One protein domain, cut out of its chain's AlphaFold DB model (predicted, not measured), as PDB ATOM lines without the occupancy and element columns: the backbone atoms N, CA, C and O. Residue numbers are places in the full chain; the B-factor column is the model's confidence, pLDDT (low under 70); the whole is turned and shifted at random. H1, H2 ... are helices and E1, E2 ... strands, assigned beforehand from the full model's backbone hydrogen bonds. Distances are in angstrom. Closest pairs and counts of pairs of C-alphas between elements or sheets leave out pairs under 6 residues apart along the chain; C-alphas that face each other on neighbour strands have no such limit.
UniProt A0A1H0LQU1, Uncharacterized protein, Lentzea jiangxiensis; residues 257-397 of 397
ATOM      1  N   ALA A 257     -15.459 -70.455  24.581       26.83
ATOM      2  CA  ALA A 257     -14.893 -70.587  25.910       26.83
ATOM      3  C   ALA A 257     -15.161 -69.278  26.660       26.83
ATOM      4  O   ALA A 257     -14.933 -68.191  26.136       26.83
ATOM      5  N   ALA A 258     -15.681 -69.393  27.879       30.92
ATOM      6  CA  ALA A 258     -15.888 -68.266  28.771       30.92
ATOM      7  C   ALA A 258     -14.530 -67.639  29.131       30.92
ATOM      8  O   ALA A 258     -13.819 -68.113  30.014       30.92
ATOM      9  N   VAL A 259     -14.181 -66.580  28.414       30.44
ATOM     10  CA  VAL A 259     -13.167 -65.579  28.778       30.44
ATOM     11  C   VAL A 259     -13.970 -64.407  29.407       30.44
ATOM     12  O   VAL A 259     -15.196 -64.408  29.260       30.44
ATOM     13  N   PRO A 260     -13.400 -63.502  30.234       32.78
ATOM     14  CA  PRO A 260     -14.159 -62.600  31.113       32.78
ATOM     15  C   PRO A 260     -15.228 -61.809  30.356       32.78
ATOM     16  O   PRO A 260     -15.120 -61.677  29.144       32.78
ATOM     17  N   ARG A 261     -16.222 -61.262  31.075       42.12
ATOM     18  CA  ARG A 261     -17.430 -60.552  30.580       42.12
ATOM     19  C   ARG A 261     -17.257 -59.540  29.422       42.12
ATOM     20  O   ARG A 261     -18.271 -59.097  28.897       42.12
ATOM     21  N   ASP A 262     -16.034 -59.248  28.996       41.50
ATOM     22  CA  ASP A 262     -15.658 -58.229  28.023       41.50
ATOM     23  C   ASP A 262     -14.898 -58.791  26.793       41.50
ATOM     24  O   ASP A 262     -14.462 -58.014  25.949       41.50
ATOM     25  N   ALA A 263     -14.719 -60.115  26.654       41.94
ATOM     26  CA  ALA A 263     -14.001 -60.718  25.522       41.94
ATOM     27  C   ALA A 263     -14.836 -61.790  24.798       41.94
ATOM     28  O   ALA A 263     -15.043 -62.893  25.307       41.94
ATOM     29  N   VAL A 264     -15.284 -61.480  23.577       52.28
ATOM     30  CA  VAL A 264     -15.884 -62.455  22.653       52.28
ATOM     31  C   VAL A 264     -14.761 -63.068  21.819       52.28
ATOM     32  O   VAL A 264     -14.141 -62.380  21.014       52.28
ATOM     33  N   VAL A 265     -14.489 -64.361  22.005       50.12
ATOM     34  CA  VAL A 265     -13.585 -65.110  21.120       50.12
ATOM     35  C   VAL A 265     -14.374 -65.521  19.878       50.12
ATOM     36  O   VAL A 265     -15.314 -66.310  19.972       50.12
ATOM     37  N   LEU A 266     -14.015 -64.956  18.726       55.53
ATOM     38  CA  LEU A 266     -14.555 -65.317  17.417       55.53
ATOM     39  C   LEU A 266     -13.539 -66.224  16.710       55.53
ATOM     40  O   LEU A 266     -12.508 -65.746  16.246       55.53
ATOM     41  N   GLU A 267     -13.815 -67.526  16.632       50.62
ATOM     42  CA  GLU A 267     -13.071 -68.447  15.761       50.62
ATOM     43  C   GLU A 267     -13.737 -68.442  14.379       50.62
ATOM     44  O   GLU A 267     -14.860 -68.927  14.221       50.62
ATOM     45  N   VAL A 268     -13.086 -67.827  13.387       59.25
ATOM     46  CA  VAL A 268     -13.655 -67.623  12.047       59.25
ATOM     47  C   VAL A 268     -12.575 -67.848  10.987       59.25
ATOM     48  O   VAL A 268     -12.016 -66.901  10.456       59.25
ATOM     49  N   ASP A 269     -12.279 -69.099  10.643       49.84
ATOM     50  CA  ASP A 269     -11.166 -69.385   9.717       49.84
ATOM     51  C   ASP A 269     -11.521 -69.196   8.226       49.84
ATOM     52  O   ASP A 269     -10.630 -69.148   7.382       49.84
ATOM     53  N   ALA A 270     -12.810 -69.096   7.863       61.56
ATOM     54  CA  ALA A 270     -13.225 -69.099   6.451       61.56
ATOM     55  C   ALA A 270     -14.553 -68.375   6.138       61.56
ATOM     56  O   ALA A 270     -15.221 -68.715   5.160       61.56
ATOM     57  N   ALA A 271     -14.991 -67.411   6.951       68.94
ATOM     58  CA  ALA A 271     -16.251 -66.722   6.655       68.94
ATOM     59  C   ALA A 271     -16.080 -65.663   5.557       68.94
ATOM     60  O   ALA A 271     -15.264 -64.754   5.686       68.94
ATOM     61  N   GLU A 272     -16.904 -65.743   4.508       79.50
ATOM     62  CA  GLU A 272     -17.045 -64.676   3.504       79.50
ATOM     63  C   GLU A 272     -17.876 -63.493   4.031       79.50
ATOM     64  O   GLU A 272     -17.688 -62.357   3.595       79.50
ATOM     65  N   GLU A 273     -18.777 -63.743   4.985       82.81
ATOM     66  CA  GLU A 273     -19.614 -62.735   5.642       82.81
ATOM     67  C   GLU A 273     -19.582 -62.925   7.163       82.81
ATOM     68  O   GLU A 273     -19.792 -64.033   7.659       82.81
ATOM     69  N   LEU A 274     -19.358 -61.835   7.898       85.06
ATOM     70  CA  LEU A 274     -19.424 -61.787   9.356       85.06
ATOM     71  C   LEU A 274     -20.458 -60.745   9.790       85.06
ATOM     72  O   LEU A 274     -20.329 -59.563   9.471       85.06
ATOM     73  N   ASP A 275     -21.478 -61.185  10.525       84.81
ATOM     74  CA  ASP A 275     -22.543 -60.325  11.047       84.81
ATOM     75  C   ASP A 275     -22.556 -60.371  12.580       84.81
ATOM     76  O   ASP A 275     -22.948 -61.366  13.193       84.81
ATOM     77  N   LEU A 276     -22.106 -59.279  13.195       86.81
ATOM     78  CA  LEU A 276     -22.045 -59.080  14.642       86.81
ATOM     79  C   LEU A 276     -23.140 -58.125  15.142       86.81
ATOM     80  O   LEU A 276     -23.112 -57.717  16.298       86.81
ATOM     81  N   THR A 277     -24.117 -57.753  14.305       81.50
ATOM     82  CA  THR A 277     -25.130 -56.735  14.660       81.50
ATOM     83  C   THR A 277     -26.078 -57.157  15.786       81.50
ATOM     84  O   THR A 277     -26.727 -56.310  16.402       81.50
ATOM     85  N   ALA A 278     -26.162 -58.461  16.066       76.75
ATOM     86  CA  ALA A 278     -26.961 -59.020  17.152       76.75
ATOM     87  C   ALA A 278     -26.269 -58.951  18.526       76.75
ATOM     88  O   ALA A 278     -26.922 -59.214  19.541       76.75
ATOM     89  N   LEU A 279     -24.969 -58.643  18.562       80.00
ATOM     90  CA  LEU A 279     -24.202 -58.503  19.793       80.00
ATOM     91  C   LEU A 279     -24.282 -57.049  20.268       80.00
ATOM     92  O   LEU A 279     -24.018 -56.124  19.507       80.00
ATOM     93  N   ASP A 280     -24.656 -56.849  21.530       79.69
ATOM     94  CA  ASP A 280     -24.662 -55.524  22.155       79.69
ATOM     95  C   ASP A 280     -23.269 -55.240  22.728       79.69
ATOM     96  O   ASP A 280     -22.966 -55.577  23.873       79.69
ATOM     97  N   LEU A 281     -22.377 -54.738  21.874       85.88
ATOM     98  CA  LEU A 281     -20.974 -54.508  22.209       85.88
ATOM     99  C   LEU A 281     -20.747 -53.036  22.573       85.88
ATOM    100  O   LEU A 281     -21.162 -52.129  21.859       85.88
ATOM    101  N   THR A 282     -20.030 -52.768  23.661       89.88
ATOM    102  CA  THR A 282     -19.619 -51.396  24.008       89.88
ATOM    103  C   THR A 282     -18.477 -50.917  23.120       89.88
ATOM    104  O   THR A 282     -18.485 -49.781  22.653       89.88
ATOM    105  N   ALA A 283     -17.515 -51.795  22.847       91.06
ATOM    106  CA  ALA A 283     -16.402 -51.545  21.949       91.06
ATOM    107  C   ALA A 283     -16.054 -52.814  21.165       91.06
ATOM    108  O   ALA A 283     -16.178 -53.928  21.677       91.06
ATOM    109  N   LEU A 284     -15.602 -52.632  19.930       91.75
ATOM    110  CA  LEU A 284     -15.155 -53.690  19.041       91.75
ATOM    111  C   LEU A 284     -13.866 -53.253  18.348       91.75
ATOM    112  O   LEU A 284     -13.853 -52.249  17.639       91.75
ATOM    113  N   ASP A 285     -12.796 -54.018  18.543       93.38
ATOM    114  CA  ASP A 285     -11.511 -53.791  17.890       93.38
ATOM    115  C   ASP A 285     -11.160 -54.992  17.006       93.38
ATOM    116  O   ASP A 285     -10.932 -56.098  17.492       93.38
ATOM    117  N   LEU A 286     -11.172 -54.766  15.695       91.81
ATOM    118  CA  LEU A 286     -10.881 -55.755  14.660       91.81
ATOM    119  C   LEU A 286      -9.502 -55.520  14.028       91.81
ATOM    120  O   LEU A 286      -9.217 -56.071  12.969       91.81
ATOM    121  N   THR A 287      -8.648 -54.680  14.624       91.31
ATOM    122  CA  THR A 287      -7.357 -54.300  14.021       91.31
ATOM    123  C   THR A 287      -6.341 -55.437  13.962       91.31
ATOM    124  O   THR A 287      -5.479 -55.430  13.091       91.31
ATOM    125  N   ALA A 288      -6.453 -56.417  14.862       86.38
ATOM    126  CA  ALA A 288      -5.562 -57.573  14.938       86.38
ATOM    127  C   ALA A 288      -6.104 -58.832  14.235       86.38
ATOM    128  O   ALA A 288      -5.468 -59.883  14.304       86.38
ATOM    129  N   LEU A 289      -7.287 -58.762  13.616       84.62
ATOM    130  CA  LEU A 289      -7.894 -59.920  12.966       84.62
ATOM    131  C   LEU A 289      -7.305 -60.139  11.573       84.62
ATOM    132  O   LEU A 289      -7.296 -59.230  10.750       84.62
ATOM    133  N   ASP A 290      -6.889 -61.374  11.302       84.06
ATOM    134  CA  ASP A 290      -6.507 -61.832   9.968       84.06
ATOM    135  C   ASP A 290      -7.602 -62.755   9.428       84.06
ATOM    136  O   ASP A 290      -7.731 -63.909   9.835       84.06
ATOM    137  N   LEU A 291      -8.450 -62.207   8.557       86.75
ATOM    138  CA  LEU A 291      -9.581 -62.911   7.952       86.75
ATOM    139  C   LEU A 291      -9.467 -62.812   6.424       86.75
ATOM    140  O   LEU A 291     -10.173 -62.009   5.804       86.75
ATOM    141  N   PRO A 292      -8.584 -63.606   5.785       85.06
ATOM    142  CA  PRO A 292      -8.202 -63.426   4.380       85.06
ATOM    143  C   PRO A 292      -9.368 -63.610   3.394       85.06
ATOM    144  O   PRO A 292      -9.325 -63.094   2.275       85.06
ATOM    145  N   SER A 293     -10.408 -64.336   3.808       84.31
ATOM    146  CA  SER A 293     -11.604 -64.622   3.010       84.31
ATOM    147  C   SER A 293     -12.782 -63.684   3.286       84.31
ATOM    148  O   SER A 293     -13.792 -63.786   2.590       84.31
ATOM    149  N   LEU A 294     -12.685 -62.774   4.262       89.31
ATOM    150  CA  LEU A 294     -13.814 -61.933   4.655       89.31
ATOM    151  C   LEU A 294     -14.125 -60.894   3.574       89.31
ATOM    152  O   LEU A 294     -13.366 -59.954   3.357       89.31
ATOM    153  N   GLY A 295     -15.270 -61.051   2.910       86.81
ATOM    154  CA  GLY A 295     -15.763 -60.128   1.890       86.81
ATOM    155  C   GLY A 295     -16.734 -59.084   2.439       86.81
ATOM    156  O   GLY A 295     -16.751 -57.953   1.946       86.81
ATOM    157  N   ARG A 296     -17.519 -59.436   3.465       89.31
ATOM    158  CA  ARG A 296     -18.557 -58.574   4.042       89.31
ATOM    159  C   ARG A 296     -18.530 -58.581   5.566       89.31
ATOM    160  O   ARG A 296     -18.502 -59.640   6.184       89.31
ATOM    161  N   LEU A 297     -18.629 -57.399   6.161       92.62
ATOM    162  CA  LEU A 297     -18.666 -57.208   7.606       92.62
ATOM    163  C   LEU A 297     -19.849 -56.316   7.997       92.62
ATOM    164  O   LEU A 297     -19.983 -55.201   7.490       92.62
ATOM    165  N   LYS A 298     -20.692 -56.794   8.917       93.00
ATOM    166  CA  LYS A 298     -21.722 -55.992   9.586       93.00
ATOM    167  C   LYS A 298     -21.474 -55.967  11.083       93.00
ATOM    168  O   LYS A 298     -21.356 -57.024  11.699       93.00
ATOM    169  N   VAL A 299     -21.430 -54.786  11.682       93.56
ATOM    170  CA  VAL A 299     -21.146 -54.634  13.113       93.56
ATOM    171  C   VAL A 299     -22.031 -53.581  13.756       93.56
ATOM    172  O   VAL A 299     -22.402 -52.582  13.136       93.56
ATOM    173  N   ARG A 300     -22.346 -53.812  15.030       92.56
ATOM    174  CA  ARG A 300     -22.986 -52.840  15.908       92.56
ATOM    175  C   ARG A 300     -22.216 -52.795  17.224       92.56
ATOM    176  O   ARG A 300     -22.089 -53.825  17.877       92.56
ATOM    177  N   ALA A 301     -21.692 -51.632  17.590       91.75
ATOM    178  CA  ALA A 301     -21.028 -51.427  18.876       91.75
ATOM    179  C   ALA A 301     -21.016 -49.939  19.245       91.75
ATOM    180  O   ALA A 301     -21.162 -49.119  18.355       91.75
ATOM    181  N   GLY A 302     -20.787 -49.563  20.504       90.94
ATOM    182  CA  GLY A 302     -20.577 -48.147  20.861       90.94
ATOM    183  C   GLY A 302     -19.367 -47.538  20.134       90.94
ATOM    184  O   GLY A 302     -19.476 -46.500  19.488       90.94
ATOM    185  N   ARG A 303     -18.226 -48.238  20.151       92.56
ATOM    186  CA  ARG A 303     -17.011 -47.871  19.406       92.56
ATOM    187  C   ARG A 303     -16.532 -49.011  18.518       92.56
ATOM    188  O   ARG A 303     -16.445 -50.145  18.980       92.56
ATOM    189  N   VAL A 304     -16.160 -48.717  17.275       94.38
ATOM    190  CA  VAL A 304     -15.646 -49.707  16.316       94.38
ATOM    191  C   VAL A 304     -14.291 -49.269  15.765       94.38
ATOM    192  O   VAL A 304     -14.153 -48.164  15.249       94.38
ATOM    193  N   ARG A 305     -13.297 -50.158  15.827       95.44
ATOM    194  CA  ARG A 305     -12.005 -50.018  15.147       95.44
ATOM    195  C   ARG A 305     -11.847 -51.139  14.134       95.44
ATOM    196  O   ARG A 305     -11.889 -52.309  14.506       95.44
ATOM    197  N   VAL A 306     -11.670 -50.796  12.864       94.88
ATOM    198  CA  VAL A 306     -11.465 -51.772  11.784       94.88
ATOM    199  C   VAL A 306     -10.060 -51.589  11.225       94.88
ATOM    200  O   VAL A 306      -9.726 -50.493  10.792       94.88
ATOM    201  N   GLY A 307      -9.233 -52.640  11.257       94.00
ATOM    202  CA  GLY A 307      -7.887 -52.623  10.667       94.00
ATOM    203  C   GLY A 307      -7.890 -52.767   9.146       94.00
ATOM    204  O   GLY A 307      -8.909 -52.554   8.497       94.00
ATOM    205  N   ASP A 308      -6.747 -53.158   8.585       93.62
ATOM    206  CA  ASP A 308      -6.616 -53.520   7.168       93.62
ATOM    207  C   ASP A 308      -7.205 -54.920   6.929       93.62
ATOM    208  O   ASP A 308      -6.512 -55.937   6.963       93.62
ATOM    209  N   LEU A 309      -8.530 -54.976   6.781       92.75
ATOM    210  CA  LEU A 309      -9.247 -56.198   6.437       92.75
ATOM    211  C   LEU A 309      -9.525 -56.239   4.928       92.75
ATOM    212  O   LEU A 309      -9.895 -55.216   4.344       92.75
ATOM    213  N   PRO A 310      -9.481 -57.420   4.281       92.00
ATOM    214  CA  PRO A 310      -9.717 -57.567   2.841       92.00
ATOM    215  C   PRO A 310     -11.204 -57.465   2.437       92.00
ATOM    216  O   PRO A 310     -11.623 -58.069   1.445       92.00
ATOM    217  N   ILE A 311     -11.994 -56.682   3.174       94.06
ATOM    218  CA  ILE A 311     -13.439 -56.531   3.005       94.06
ATOM    219  C   ILE A 311     -13.791 -55.631   1.820       94.06
ATOM    220  O   ILE A 311     -13.106 -54.657   1.511       94.06
ATOM    221  N   ARG A 312     -14.906 -55.957   1.168       93.50
ATOM    222  CA  ARG A 312     -15.502 -55.181   0.070       93.50
ATOM    223  C   ARG A 312     -16.730 -54.405   0.525       93.50
ATOM    224  O   ARG A 312     -16.972 -53.308   0.026       93.50
ATOM    225  N   ASP A 313     -17.462 -54.950   1.494       91.69
ATOM    226  CA  ASP A 313     -18.679 -54.354   2.030       91.69
ATOM    227  C   ASP A 313     -18.594 -54.220   3.553       91.69
ATOM    228  O   ASP A 313     -18.468 -55.219   4.268       91.69
ATOM    229  N   LEU A 314     -18.714 -52.989   4.050       95.19
ATOM    230  CA  LEU A 314     -18.708 -52.669   5.474       95.19
ATOM    231  C   LEU A 314     -19.993 -51.935   5.863       95.19
ATOM    232  O   LEU A 314     -20.331 -50.897   5.290       95.19
ATOM    233  N   GLU A 315     -20.694 -52.466   6.861       95.06
ATOM    234  CA  GLU A 315     -21.844 -51.831   7.498       95.06
ATOM    235  C   GLU A 315     -21.591 -51.678   9.001       95.06
ATOM    236  O   GLU A 315     -21.444 -52.669   9.718       95.06
ATOM    237  N   VAL A 316     -21.528 -50.433   9.471       95.50
ATOM    238  CA  VAL A 316     -21.183 -50.090  10.854       95.50
ATOM    239  C   VAL A 316     -22.284 -49.235  11.462       95.50
ATOM    240  O   VAL A 316     -22.625 -48.179  10.933       95.50
ATOM    241  N   HIS A 317     -22.802 -49.684  12.600       94.50
ATOM    242  CA  HIS A 317     -23.725 -48.926  13.444       94.50
ATOM    243  C   HIS A 317     -23.029 -48.656  14.783       94.50
ATOM    244  O   HIS A 317     -22.948 -49.562  15.616       94.50
ATOM    245  N   ALA A 318     -22.475 -47.457  14.968       94.31
ATOM    246  CA  ALA A 318     -21.686 -47.117  16.155       94.31
ATOM    247  C   ALA A 318     -21.742 -45.629  16.498       94.31
ATOM    248  O   ALA A 318     -22.193 -44.855  15.672       94.31
ATOM    249  N   ASP A 319     -21.273 -45.229  17.681       92.19
ATOM    250  CA  ASP A 319     -21.140 -43.814  18.068       92.19
ATOM    251  C   ASP A 319     -19.766 -43.247  17.647       92.19
ATOM    252  O   ASP A 319     -19.628 -42.073  17.298       92.19
ATOM    253  N   GLU A 320     -18.738 -44.101  17.629       93.19
ATOM    254  CA  GLU A 320     -17.377 -43.782  17.187       93.19
ATOM    255  C   GLU A 320     -16.852 -44.867  16.239       93.19
ATOM    256  O   GLU A 320     -16.930 -46.060  16.547       93.19
ATOM    257  N   VAL A 321     -16.278 -44.469  15.098       95.56
ATOM    258  CA  VAL A 321     -15.675 -45.405  14.136       95.56
ATOM    259  C   VAL A 321     -14.295 -44.922  13.715       95.56
ATOM    260  O   VAL A 321     -14.141 -43.806  13.223       95.56
ATOM    261  N   GLU A 322     -13.308 -45.801  13.843       95.75
ATOM    262  CA  GLU A 322     -11.968 -45.632  13.284       95.75
ATOM    263  C   GLU A 322     -11.743 -46.708  12.218       95.75
ATOM    264  O   GLU A 322     -11.814 -47.909  12.501       95.75
ATOM    265  N   LEU A 323     -11.490 -46.279  10.982       95.88
ATOM    266  CA  LEU A 323     -11.214 -47.168   9.856       95.88
ATOM    267  C   LEU A 323      -9.726 -47.096   9.493       95.88
ATOM    268  O   LEU A 323      -9.159 -46.011   9.381       95.88
ATOM    269  N   GLY A 324      -9.103 -48.256   9.296       94.12
ATOM    270  CA  GLY A 324      -7.776 -48.391   8.705       94.12
ATOM    271  C   GLY A 324      -7.791 -48.203   7.186       94.12
ATOM    272  O   GLY A 324      -8.806 -47.846   6.586       94.12
ATOM    273  N   ALA A 325      -6.654 -48.462   6.541       92.56
ATOM    274  CA  ALA A 325      -6.562 -48.464   5.084       92.56
ATOM    275  C   ALA A 325      -7.325 -49.675   4.521       92.56
ATOM    276  O   ALA A 325      -6.807 -50.782   4.490       92.56
ATOM    277  N   LEU A 326      -8.582 -49.476   4.122       95.19
ATOM    278  CA  LEU A 326      -9.436 -50.527   3.565       95.19
ATOM    279  C   LEU A 326      -9.423 -50.458   2.032       95.19
ATOM    280  O   LEU A 326     -10.409 -50.082   1.395       95.19
ATOM    281  N   ASP A 327      -8.295 -50.825   1.422       94.19
ATOM    282  CA  ASP A 327      -8.034 -50.623  -0.013       94.19
ATOM    283  C   ASP A 327      -9.008 -51.360  -0.945       94.19
ATOM    284  O   ASP A 327      -9.166 -50.988  -2.111       94.19
ATOM    285  N   ARG A 328      -9.673 -52.410  -0.451       94.44
ATOM    286  CA  ARG A 328     -10.639 -53.224  -1.210       94.44
ATOM    287  C   ARG A 328     -12.094 -52.824  -0.984       94.44
ATOM    288  O   ARG A 328     -12.971 -53.384  -1.644       94.44
ATOM    289  N   LEU A 329     -12.352 -51.873  -0.089       96.19
ATOM    290  CA  LEU A 329     -13.701 -51.495   0.296       96.19
ATOM    291  C   LEU A 329     -14.406 -50.775  -0.853       96.19
ATOM    292  O   LEU A 329     -14.019 -49.679  -1.245       96.19
ATOM    293  N   THR A 330     -15.465 -51.389  -1.374       91.62
ATOM    294  CA  THR A 330     -16.309 -50.829  -2.437       91.62
ATOM    295  C   THR A 330     -17.581 -50.187  -1.893       91.62
ATOM    296  O   THR A 330     -18.059 -49.208  -2.473       91.62
ATOM    297  N   THR A 331     -18.094 -50.688  -0.765       89.94
ATOM    298  CA  THR A 331     -19.327 -50.211  -0.127       89.94
ATOM    299  C   THR A 331     -19.098 -49.917   1.346       89.94
ATOM    300  O   THR A 331     -18.718 -50.807   2.105       89.94
ATOM    301  N   LEU A 332     -19.426 -48.698   1.769       94.50
ATOM    302  CA  LEU A 332     -19.389 -48.276   3.164       94.50
ATOM    303  C   LEU A 332     -20.749 -47.715   3.579       94.50
ATOM    304  O   LEU A 332     -21.240 -46.749   2.989       94.50
ATOM    305  N   ARG A 333     -21.352 -48.317   4.606       92.12
ATOM    306  CA  ARG A 333     -22.563 -47.819   5.266       92.12
ATOM    307  C   ARG A 333     -22.260 -47.542   6.728       92.12
ATOM    308  O   ARG A 333     -21.833 -48.448   7.437       92.12
ATOM    309  N   ILE A 334     -22.487 -46.309   7.161       94.69
ATOM    310  CA  ILE A 334     -22.234 -45.878   8.533       94.69
ATOM    311  C   ILE A 334     -23.472 -45.162   9.070       94.69
ATOM    312  O   ILE A 334     -24.030 -44.283   8.409       94.69
ATOM    313  N   SER A 335     -23.863 -45.507  10.290       90.81
ATOM    314  CA  SER A 335     -24.882 -44.805  11.070       90.81
ATOM    315  C   SER A 335     -24.383 -44.546  12.495       90.81
ATOM    316  O   SER A 335     -23.539 -45.283  13.009       90.81
ATOM    317  N   GLY A 336     -24.899 -43.486  13.121       86.06
ATOM    318  CA  GLY A 336     -24.683 -43.156  14.534       86.06
ATOM    319  C   GLY A 336     -23.367 -42.442  14.852       86.06
ATOM    320  O   GLY A 336     -23.290 -41.775  15.878       86.06
ATOM    321  N   ALA A 337     -22.361 -42.534  13.976       83.75
ATOM    322  CA  ALA A 337     -20.999 -42.131  14.311       83.75
ATOM    323  C   ALA A 337     -20.550 -40.823  13.668       83.75
ATOM    324  O   ALA A 337     -20.971 -40.466  12.564       83.75
ATOM    325  N   ARG A 338     -19.571 -40.177  14.308       86.88
ATOM    326  CA  ARG A 338     -18.611 -39.328  13.595       86.88
ATOM    327  C   ARG A 338     -17.440 -40.188  13.121       86.88
ATOM    328  O   ARG A 338     -16.885 -40.951  13.908       86.88
ATOM    329  N   VAL A 339     -17.074 -40.064  11.849       90.69
ATOM    330  CA  VAL A 339     -16.029 -40.873  11.210       90.69
ATOM    331  C   VAL A 339     -15.083 -39.974  10.437       90.69
ATOM    332  O   VAL A 339     -15.513 -39.192   9.591       90.69
ATOM    333  N   GLU A 340     -13.794 -40.115  10.714       90.44
ATOM    334  CA  GLU A 340     -12.742 -39.575   9.857       90.44
ATOM    335  C   GLU A 340     -12.425 -40.630   8.801       90.44
ATOM    336  O   GLU A 340     -11.951 -41.723   9.126       90.44
ATOM    337  N   LEU A 341     -12.793 -40.357   7.547       93.19
ATOM    338  CA  LEU A 341     -12.630 -41.331   6.478       93.19
ATOM    339  C   LEU A 341     -11.160 -41.364   6.032       93.19
ATOM    340  O   LEU A 341     -10.649 -40.358   5.531       93.19
ATOM    341  N   PRO A 342     -10.469 -42.513   6.154       94.31
ATOM    342  CA  PRO A 342      -9.144 -42.668   5.573       94.31
ATOM    343  C   PRO A 342      -9.236 -42.621   4.036       94.31
ATOM    344  O   PRO A 342     -10.331 -42.646   3.461       94.31
ATOM    345  N   PRO A 343      -8.103 -42.584   3.318       93.31
ATOM    346  CA  PRO A 343      -8.104 -42.807   1.877       93.31
ATOM    347  C   PRO A 343      -8.728 -44.171   1.538       93.31
ATOM    348  O   PRO A 343      -8.216 -45.211   1.939       93.31
ATOM    349  N   LEU A 344      -9.835 -44.164   0.789       95.31
ATOM    350  CA  LEU A 344     -10.563 -45.364   0.358       95.31
ATOM    351  C   LEU A 344     -10.640 -45.398  -1.182       95.31
ATOM    352  O   LEU A 344     -11.672 -45.046  -1.758       95.31
ATOM    353  N   PRO A 345      -9.552 -45.774  -1.885       93.69
ATOM    354  CA  PRO A 345      -9.424 -45.594  -3.339       93.69
ATOM    355  C   PRO A 345     -10.423 -46.423  -4.165       93.69
ATOM    356  O   PRO A 345     -10.806 -46.039  -5.278       93.69
ATOM    357  N   SER A 346     -10.866 -47.557  -3.622       93.38
ATOM    358  CA  SER A 346     -11.829 -48.454  -4.271       93.38
ATOM    359  C   SER A 346     -13.282 -48.141  -3.929       93.38
ATOM    360  O   SER A 346     -14.175 -48.792  -4.478       93.38
ATOM    361  N   LEU A 347     -13.546 -47.154  -3.065       93.75
ATOM    362  CA  LEU A 347     -14.903 -46.859  -2.628       93.75
ATOM    363  C   LEU A 347     -15.744 -46.379  -3.814       93.75
ATOM    364  O   LEU A 347     -15.334 -45.520  -4.599       93.75
ATOM    365  N   ARG A 348     -16.931 -46.969  -3.956       84.31
ATOM    366  CA  ARG A 348     -17.920 -46.615  -4.983       84.31
ATOM    367  C   ARG A 348     -19.257 -46.229  -4.373       84.31
ATOM    368  O   ARG A 348     -19.958 -45.393  -4.933       84.31
ATOM    369  N   VAL A 349     -19.601 -46.789  -3.217       83.00
ATOM    370  CA  VAL A 349     -20.866 -46.538  -2.527       83.00
ATOM    371  C   VAL A 349     -20.576 -46.050  -1.113       83.00
ATOM    372  O   VAL A 349     -20.029 -46.798  -0.306       83.00
ATOM    373  N   LEU A 350     -20.986 -44.819  -0.803       86.81
ATOM    374  CA  LEU A 350     -20.953 -44.263   0.550       86.81
ATOM    375  C   LEU A 350     -22.370 -43.915   1.009       86.81
ATOM    376  O   LEU A 350     -23.046 -43.083   0.401       86.81
ATOM    377  N   HIS A 351     -22.808 -44.522   2.109       86.00
ATOM    378  CA  HIS A 351     -24.037 -44.156   2.803       86.00
ATOM    379  C   HIS A 351     -23.713 -43.730   4.235       86.00
ATOM    380  O   HIS A 351     -23.377 -44.556   5.077       86.00
ATOM    381  N   ALA A 352     -23.801 -42.428   4.479       88.00
ATOM    382  CA  ALA A 352     -23.546 -41.776   5.756       88.00
ATOM    383  C   ALA A 352     -24.678 -40.787   6.095       88.00
ATOM    384  O   ALA A 352     -24.444 -39.720   6.654       88.00
ATOM    385  N   ALA A 353     -25.925 -41.102   5.722       76.75
ATOM    386  CA  ALA A 353     -27.058 -40.199   5.967       76.75
ATOM    387  C   ALA A 353     -27.359 -39.995   7.464       76.75
ATOM    388  O   ALA A 353     -27.978 -39.002   7.841       76.75
ATOM    389  N   GLU A 354     -26.908 -40.930   8.301       81.94
ATOM    390  CA  GLU A 354     -27.089 -40.943   9.755       81.94
ATOM    391  C   GLU A 354     -25.754 -40.807  10.505       81.94
ATOM    392  O   GLU A 354     -25.675 -41.121  11.688       81.94
ATOM    393  N   ALA A 355     -24.696 -40.368   9.819       89.81
ATOM    394  CA  ALA A 355     -23.351 -40.227  10.363       89.81
ATOM    395  C   ALA A 355     -22.747 -38.865   9.979       89.81
ATOM    396  O   ALA A 355     -23.223 -38.197   9.058       89.81
ATOM    397  N   GLU A 356     -21.696 -38.441  10.678       88.94
ATOM    398  CA  GLU A 356     -20.882 -37.283  10.300       88.94
ATOM    399  C   GLU A 356     -19.516 -37.747   9.785       88.94
ATOM    400  O   GLU A 356     -18.653 -38.149  10.552       88.94
ATOM    401  N   VAL A 357     -19.323 -37.668   8.473       91.25
ATOM    402  CA  VAL A 357     -18.036 -37.851   7.785       91.25
ATOM    403  C   VAL A 357     -17.374 -36.509   7.483       91.25
ATOM    404  O   VAL A 357     -18.058 -35.545   7.114       91.25
ATOM    405  N   ASP A 358     -16.054 -36.457   7.642       88.50
ATOM    406  CA  ASP A 358     -15.200 -35.277   7.479       88.50
ATOM    407  C   ASP A 358     -14.876 -34.955   6.010       88.50
ATOM    408  O   ASP A 358     -14.956 -33.797   5.589       88.50
ATOM    409  N   VAL A 359     -14.552 -35.978   5.220       86.62
ATOM    410  CA  VAL A 359     -14.157 -35.872   3.817       86.62
ATOM    411  C   VAL A 359     -14.921 -36.904   3.006       86.62
ATOM    412  O   VAL A 359     -14.975 -38.078   3.346       86.62
ATOM    413  N   VAL A 360     -15.510 -36.467   1.897       86.50
ATOM    414  CA  VAL A 360     -16.194 -37.362   0.961       86.50
ATOM    415  C   VAL A 360     -15.214 -37.725  -0.155       86.50
ATOM    416  O   VAL A 360     -14.736 -36.807  -0.825       86.50
ATOM    417  N   PRO A 361     -14.911 -39.018  -0.375       86.50
ATOM    418  CA  PRO A 361     -14.045 -39.438  -1.471       86.50
ATOM    419  C   PRO A 361     -14.613 -39.050  -2.841       86.50
ATOM    420  O   PRO A 361     -15.826 -39.071  -3.062       86.50
ATOM    421  N   ASP A 362     -13.727 -38.734  -3.783       84.38
ATOM    422  CA  ASP A 362     -14.096 -38.555  -5.187       84.38
ATOM    423  C   ASP A 362     -14.362 -39.910  -5.870       84.38
ATOM    424  O   ASP A 362     -13.958 -40.967  -5.390       84.38
ATOM    425  N   GLY A 363     -15.035 -39.893  -7.027       79.25
ATOM    426  CA  GLY A 363     -15.235 -41.103  -7.840       79.25
ATOM    427  C   GLY A 363     -16.312 -42.069  -7.332       79.25
ATOM    428  O   GLY A 363     -16.345 -43.220  -7.761       79.25
ATOM    429  N   LEU A 364     -17.201 -41.611  -6.446       78.50
ATOM    430  CA  LEU A 364     -18.345 -42.390  -5.974       78.50
ATOM    431  C   LEU A 364     -19.430 -42.538  -7.057       78.50
ATOM    432  O   LEU A 364     -19.798 -41.573  -7.738       78.50
ATOM    433  N   ASP A 365     -19.984 -43.746  -7.149       74.69
ATOM    434  CA  ASP A 365     -21.176 -44.094  -7.927       74.69
ATOM    435  C   ASP A 365     -22.461 -43.804  -7.135       74.69
ATOM    436  O   ASP A 365     -23.501 -43.486  -7.710       74.69
ATOM    437  N   TYR A 366     -22.405 -43.891  -5.806       72.44
ATOM    438  CA  TYR A 366     -23.528 -43.594  -4.921       72.44
ATOM    439  C   TYR A 366     -23.061 -42.849  -3.674       72.44
ATOM    440  O   TYR A 366     -22.084 -43.240  -3.031       72.44
ATOM    441  N   LEU A 367     -23.803 -41.801  -3.316       79.75
ATOM    442  CA  LEU A 367     -23.533 -40.965  -2.155       79.75
ATOM    443  C   LEU A 367     -24.843 -40.608  -1.446       79.75
ATOM    444  O   LEU A 367     -25.709 -39.954  -2.025       79.75
ATOM    445  N   ALA A 368     -24.959 -40.995  -0.179       76.31
ATOM    446  CA  ALA A 368     -26.001 -40.525   0.725       76.31
ATOM    447  C   ALA A 368     -25.353 -39.856   1.940       76.31
ATOM    448  O   ALA A 368     -24.549 -40.473   2.630       76.31
ATOM    449  N   LEU A 369     -25.705 -38.596   2.193       75.62
ATOM    450  CA  LEU A 369     -25.189 -37.777   3.293       75.62
ATOM    451  C   LEU A 369     -26.341 -37.090   4.024       75.62
ATOM    452  O   LEU A 369     -27.433 -36.931   3.467       75.62
ATOM    453  N   ASN A 370     -26.079 -36.628   5.246       77.75
ATOM    454  CA  ASN A 370     -27.004 -35.745   5.944       77.75
ATOM    455  C   ASN A 370     -26.975 -34.316   5.350       77.75
ATOM    456  O   ASN A 370     -26.055 -33.934   4.621       77.75
ATOM    457  N   ALA A 371     -27.990 -33.500   5.655       66.50
ATOM    458  CA  ALA A 371     -28.143 -32.168   5.058       66.50
ATOM    459  C   ALA A 371     -26.962 -31.218   5.347       66.50
ATOM    460  O   ALA A 371     -26.539 -30.468   4.466       66.50
ATOM    461  N   GLY A 372     -26.401 -31.268   6.560       67.12
ATOM    462  CA  GLY A 372     -25.270 -30.424   6.959       67.12
ATOM    463  C   GLY A 372     -23.951 -30.809   6.285       67.12
ATOM    464  O   GLY A 372     -23.033 -29.996   6.187       67.12
ATOM    465  N   GLN A 373     -23.835 -32.043   5.808       79.12
ATOM    466  CA  GLN A 373     -22.697 -32.481   5.008       79.12
ATOM    467  C   GLN A 373     -22.883 -32.143   3.535       79.12
ATOM    468  O   GLN A 373     -21.935 -31.683   2.907       79.12
ATOM    469  N   TRP A 374     -24.096 -32.293   2.994       75.31
ATOM    470  CA  TRP A 374     -24.397 -31.897   1.615       75.31
ATOM    471  C   TRP A 374     -24.064 -30.432   1.338       75.31
ATOM    472  O   TRP A 374     -23.509 -30.129   0.287       75.31
ATOM    473  N   SER A 375     -24.329 -29.535   2.289       67.31
ATOM    474  CA  SER A 375     -24.005 -28.109   2.143       67.31
ATOM    475  C   SER A 375     -22.500 -27.817   2.080       67.31
ATOM    476  O   SER A 375     -22.100 -26.786   1.540       67.31
ATOM    477  N   ARG A 376     -21.660 -28.711   2.616       74.62
ATOM    478  CA  ARG A 376     -20.192 -28.582   2.661       74.62
ATOM    479  C   ARG A 376     -19.481 -29.456   1.620       74.62
ATOM    480  O   ARG A 376     -18.311 -29.220   1.320       74.62
ATOM    481  N   CYS A 377     -20.167 -30.461   1.083       74.31
ATOM    482  CA  CYS A 377     -19.609 -31.445   0.169       74.31
ATOM    483  C   CYS A 377     -19.304 -30.821  -1.201       74.31
ATOM    484  O   CYS A 377     -20.175 -30.247  -1.852       74.31
ATOM    485  N   LYS A 378     -18.053 -30.957  -1.655       73.69
ATOM    486  CA  LYS A 378     -17.630 -30.564  -3.011       73.69
ATOM    487  C   LYS A 378     -17.681 -31.721  -4.009       73.69
ATOM    488  O   LYS A 378     -17.678 -31.463  -5.213       73.69
ATOM    489  N   ALA A 379     -17.724 -32.961  -3.519       65.50
ATOM    490  CA  ALA A 379     -17.763 -34.146  -4.359       65.50
ATOM    491  C   ALA A 379     -19.055 -34.145  -5.181       65.50
ATOM    492  O   ALA A 379     -20.163 -34.016  -4.657       65.50
ATOM    493  N   ARG A 380     -18.902 -34.282  -6.496       57.28
ATOM    494  CA  ARG A 380     -20.012 -34.499  -7.421       57.28
ATOM    495  C   ARG A 380     -19.893 -35.935  -7.912       57.28
ATOM    496  O   ARG A 380     -19.110 -36.160  -8.835       57.28
ATOM    497  N   PRO A 381     -20.581 -36.910  -7.289       52.75
ATOM    498  CA  PRO A 381     -20.501 -38.295  -7.735       52.75
ATOM    499  C   PRO A 381     -20.812 -38.361  -9.233       52.75
ATOM    500  O   PRO A 381     -21.719 -37.674  -9.720       52.75
ATOM    501  N   ALA A 382     -20.064 -39.182  -9.977       43.50
ATOM    502  CA  ALA A 382     -20.256 -39.344 -11.424       43.50
ATOM    503  C   ALA A 382     -21.703 -39.769 -11.758       43.50
ATOM    504  O   ALA A 382     -22.213 -39.499 -12.852       43.50
ATOM    505  N   ALA A 383     -22.380 -40.352 -10.763       34.25
ATOM    506  CA  ALA A 383     -23.772 -40.755 -10.755       34.25
ATOM    507  C   ALA A 383     -24.657 -40.025  -9.709       34.25
ATOM    508  O   ALA A 383     -25.669 -40.563  -9.278       34.25
ATOM    509  N   ALA A 384     -24.432 -38.723  -9.472       33.62
ATOM    510  CA  ALA A 384     -25.595 -37.812  -9.432       33.62
ATOM    511  C   ALA A 384     -26.300 -37.784 -10.812       33.62
ATOM    512  O   ALA A 384     -27.440 -37.378 -10.956       33.62
ATOM    513  N   ARG A 385     -25.706 -38.401 -11.844       29.58
ATOM    514  CA  ARG A 385     -26.453 -39.086 -12.913       29.58
ATOM    515  C   ARG A 385     -27.203 -40.330 -12.399       29.58
ATOM    516  O   ARG A 385     -27.157 -41.390 -13.020       29.58
ATOM    517  N   LEU A 386     -27.959 -40.196 -11.313       29.59
ATOM    518  CA  LEU A 386     -29.201 -40.941 -11.188       29.59
ATOM    519  C   LEU A 386     -29.977 -40.628 -12.465       29.59
ATOM    520  O   LEU A 386     -30.238 -39.465 -12.783       29.59
ATOM    521  N   TYR A 387     -30.336 -41.652 -13.230       32.16
ATOM    522  CA  TYR A 387     -31.444 -41.523 -14.164       32.16
ATOM    523  C   TYR A 387     -32.672 -41.125 -13.326       32.16
ATOM    524  O   TYR A 387     -33.315 -41.970 -12.712       32.16
ATOM    525  N   GLY A 388     -32.907 -39.815 -13.222       30.50
ATOM    526  CA  GLY A 388     -33.766 -39.197 -12.210       30.50
ATOM    527  C   GLY A 388     -33.380 -37.744 -11.896       30.50
ATOM    528  O   GLY A 388     -34.268 -36.921 -11.696       30.50
ATOM    529  N   GLU A 389     -32.098 -37.376 -11.991       29.09
ATOM    530  CA  GLU A 389     -31.671 -35.974 -11.950       29.09
ATOM    531  C   GLU A 389     -31.724 -35.357 -13.353       29.09
ATOM    532  O   GLU A 389     -30.760 -35.342 -14.121       29.09
ATOM    533  N   ARG A 390     -32.865 -34.750 -13.694       26.02
ATOM    534  CA  ARG A 390     -32.750 -33.449 -14.354       26.02
ATOM    535  C   ARG A 390     -32.369 -32.484 -13.244       26.02
ATOM    536  O   ARG A 390     -33.199 -32.208 -12.386       26.02
ATOM    537  N   SER A 391     -31.121 -32.018 -13.259       27.33
ATOM    538  CA  SER A 391     -30.701 -30.838 -12.504       27.33
ATOM    539  C   SER A 391     -31.828 -29.802 -12.527       27.33
ATOM    540  O   SER A 391     -32.348 -29.494 -13.608       27.33
ATOM    541  N   LEU A 392     -32.198 -29.287 -11.350       28.88
ATOM    542  CA  LEU A 392     -33.156 -28.189 -11.170       28.88
ATOM    543  C   LEU A 392     -32.899 -27.043 -12.172       28.88
ATOM    544  O   LEU A 392     -33.833 -26.383 -12.605       28.88
ATOM    545  N   ALA A 393     -31.653 -26.890 -12.637       26.47
ATOM    546  CA  ALA A 393     -31.238 -25.921 -13.645       26.47
ATOM    547  C   ALA A 393     -31.965 -26.016 -15.001       26.47
ATOM    548  O   ALA A 393     -31.987 -25.032 -15.722       26.47
ATOM    549  N   ARG A 394     -32.567 -27.157 -15.375       25.86
ATOM    550  CA  ARG A 394     -33.364 -27.282 -16.620       25.86
ATOM    551  C   ARG A 394     -34.874 -27.141 -16.420       25.86
ATOM    552  O   ARG A 394     -35.611 -27.202 -17.397       25.86
ATOM    553  N   ALA A 395     -35.337 -27.034 -15.177       26.89
ATOM    554  CA  ALA A 395     -36.733 -26.727 -14.861       26.89
ATOM    555  C   ALA A 395     -36.976 -25.213 -14.720       26.89
ATOM    556  O   ALA A 395     -38.111 -24.805 -14.493       26.89
ATOM    557  N   LEU A 396     -35.910 -24.414 -14.842       27.83
ATOM    558  CA  LEU A 396     -35.889 -22.962 -14.666       27.83
ATOM    559  C   LEU A 396     -35.598 -22.192 -15.964       27.83
ATOM    560  O   LEU A 396     -35.419 -20.979 -15.902       27.83
ATOM    561  N   ASP A 397     -35.589 -22.889 -17.105       26.20
ATOM    562  CA  ASP A 397     -35.723 -22.283 -18.437       26.20
ATOM    563  C   ASP A 397     -37.181 -22.375 -18.911       26.20
ATOM    564  O   ASP A 397     -37.731 -23.509 -18.914       26.20
TER     565      ASP A 397
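Overview. This is residues 257 to 397 of the 397 residues of an uncharacterized protein of Lentzea jiangxiensis (UniProt A0A1H0LQU1). Little of this domain is regular structure: the chain winds in stacked turns, a solenoid whose parallel strands E1 to E8 form one branched, twisted sheet, while residues 387 to 397 stick out. Mostly strand, the named elements, E1 to E8 then H1, hold 55 of the 141 printed residues. Only just compact, close to loose, with a radius of gyration of the C-alphas of 17.1 A, it spans 69 by 27 by 23 A.

Along the chain. E3 is residues 296 to 306, E6 331 to 340, E1 273 to 275, from C-alpha 273 at (-19.614, -62.735, 5.642), E2 281 to 285, E4 313 to 317, E5 320 to 323, E7 349 to 357, E8 366 to 369 and H1 371 to 374, ending at C-alpha 374 at (-24.397, -31.897, 1.615).

Arrangement. E3 is the parallel neighbour of E1, E2, E4 and E5; N 297 and O 313, of E3 and E4, are 2.9 A apart. H1 is on the sheet, at a height of 8.3 A.

Size, cuts and confidence. No link is long and the printed part has no cut. Confidence is low at residues 257 to 271 and 379 to 397, among others.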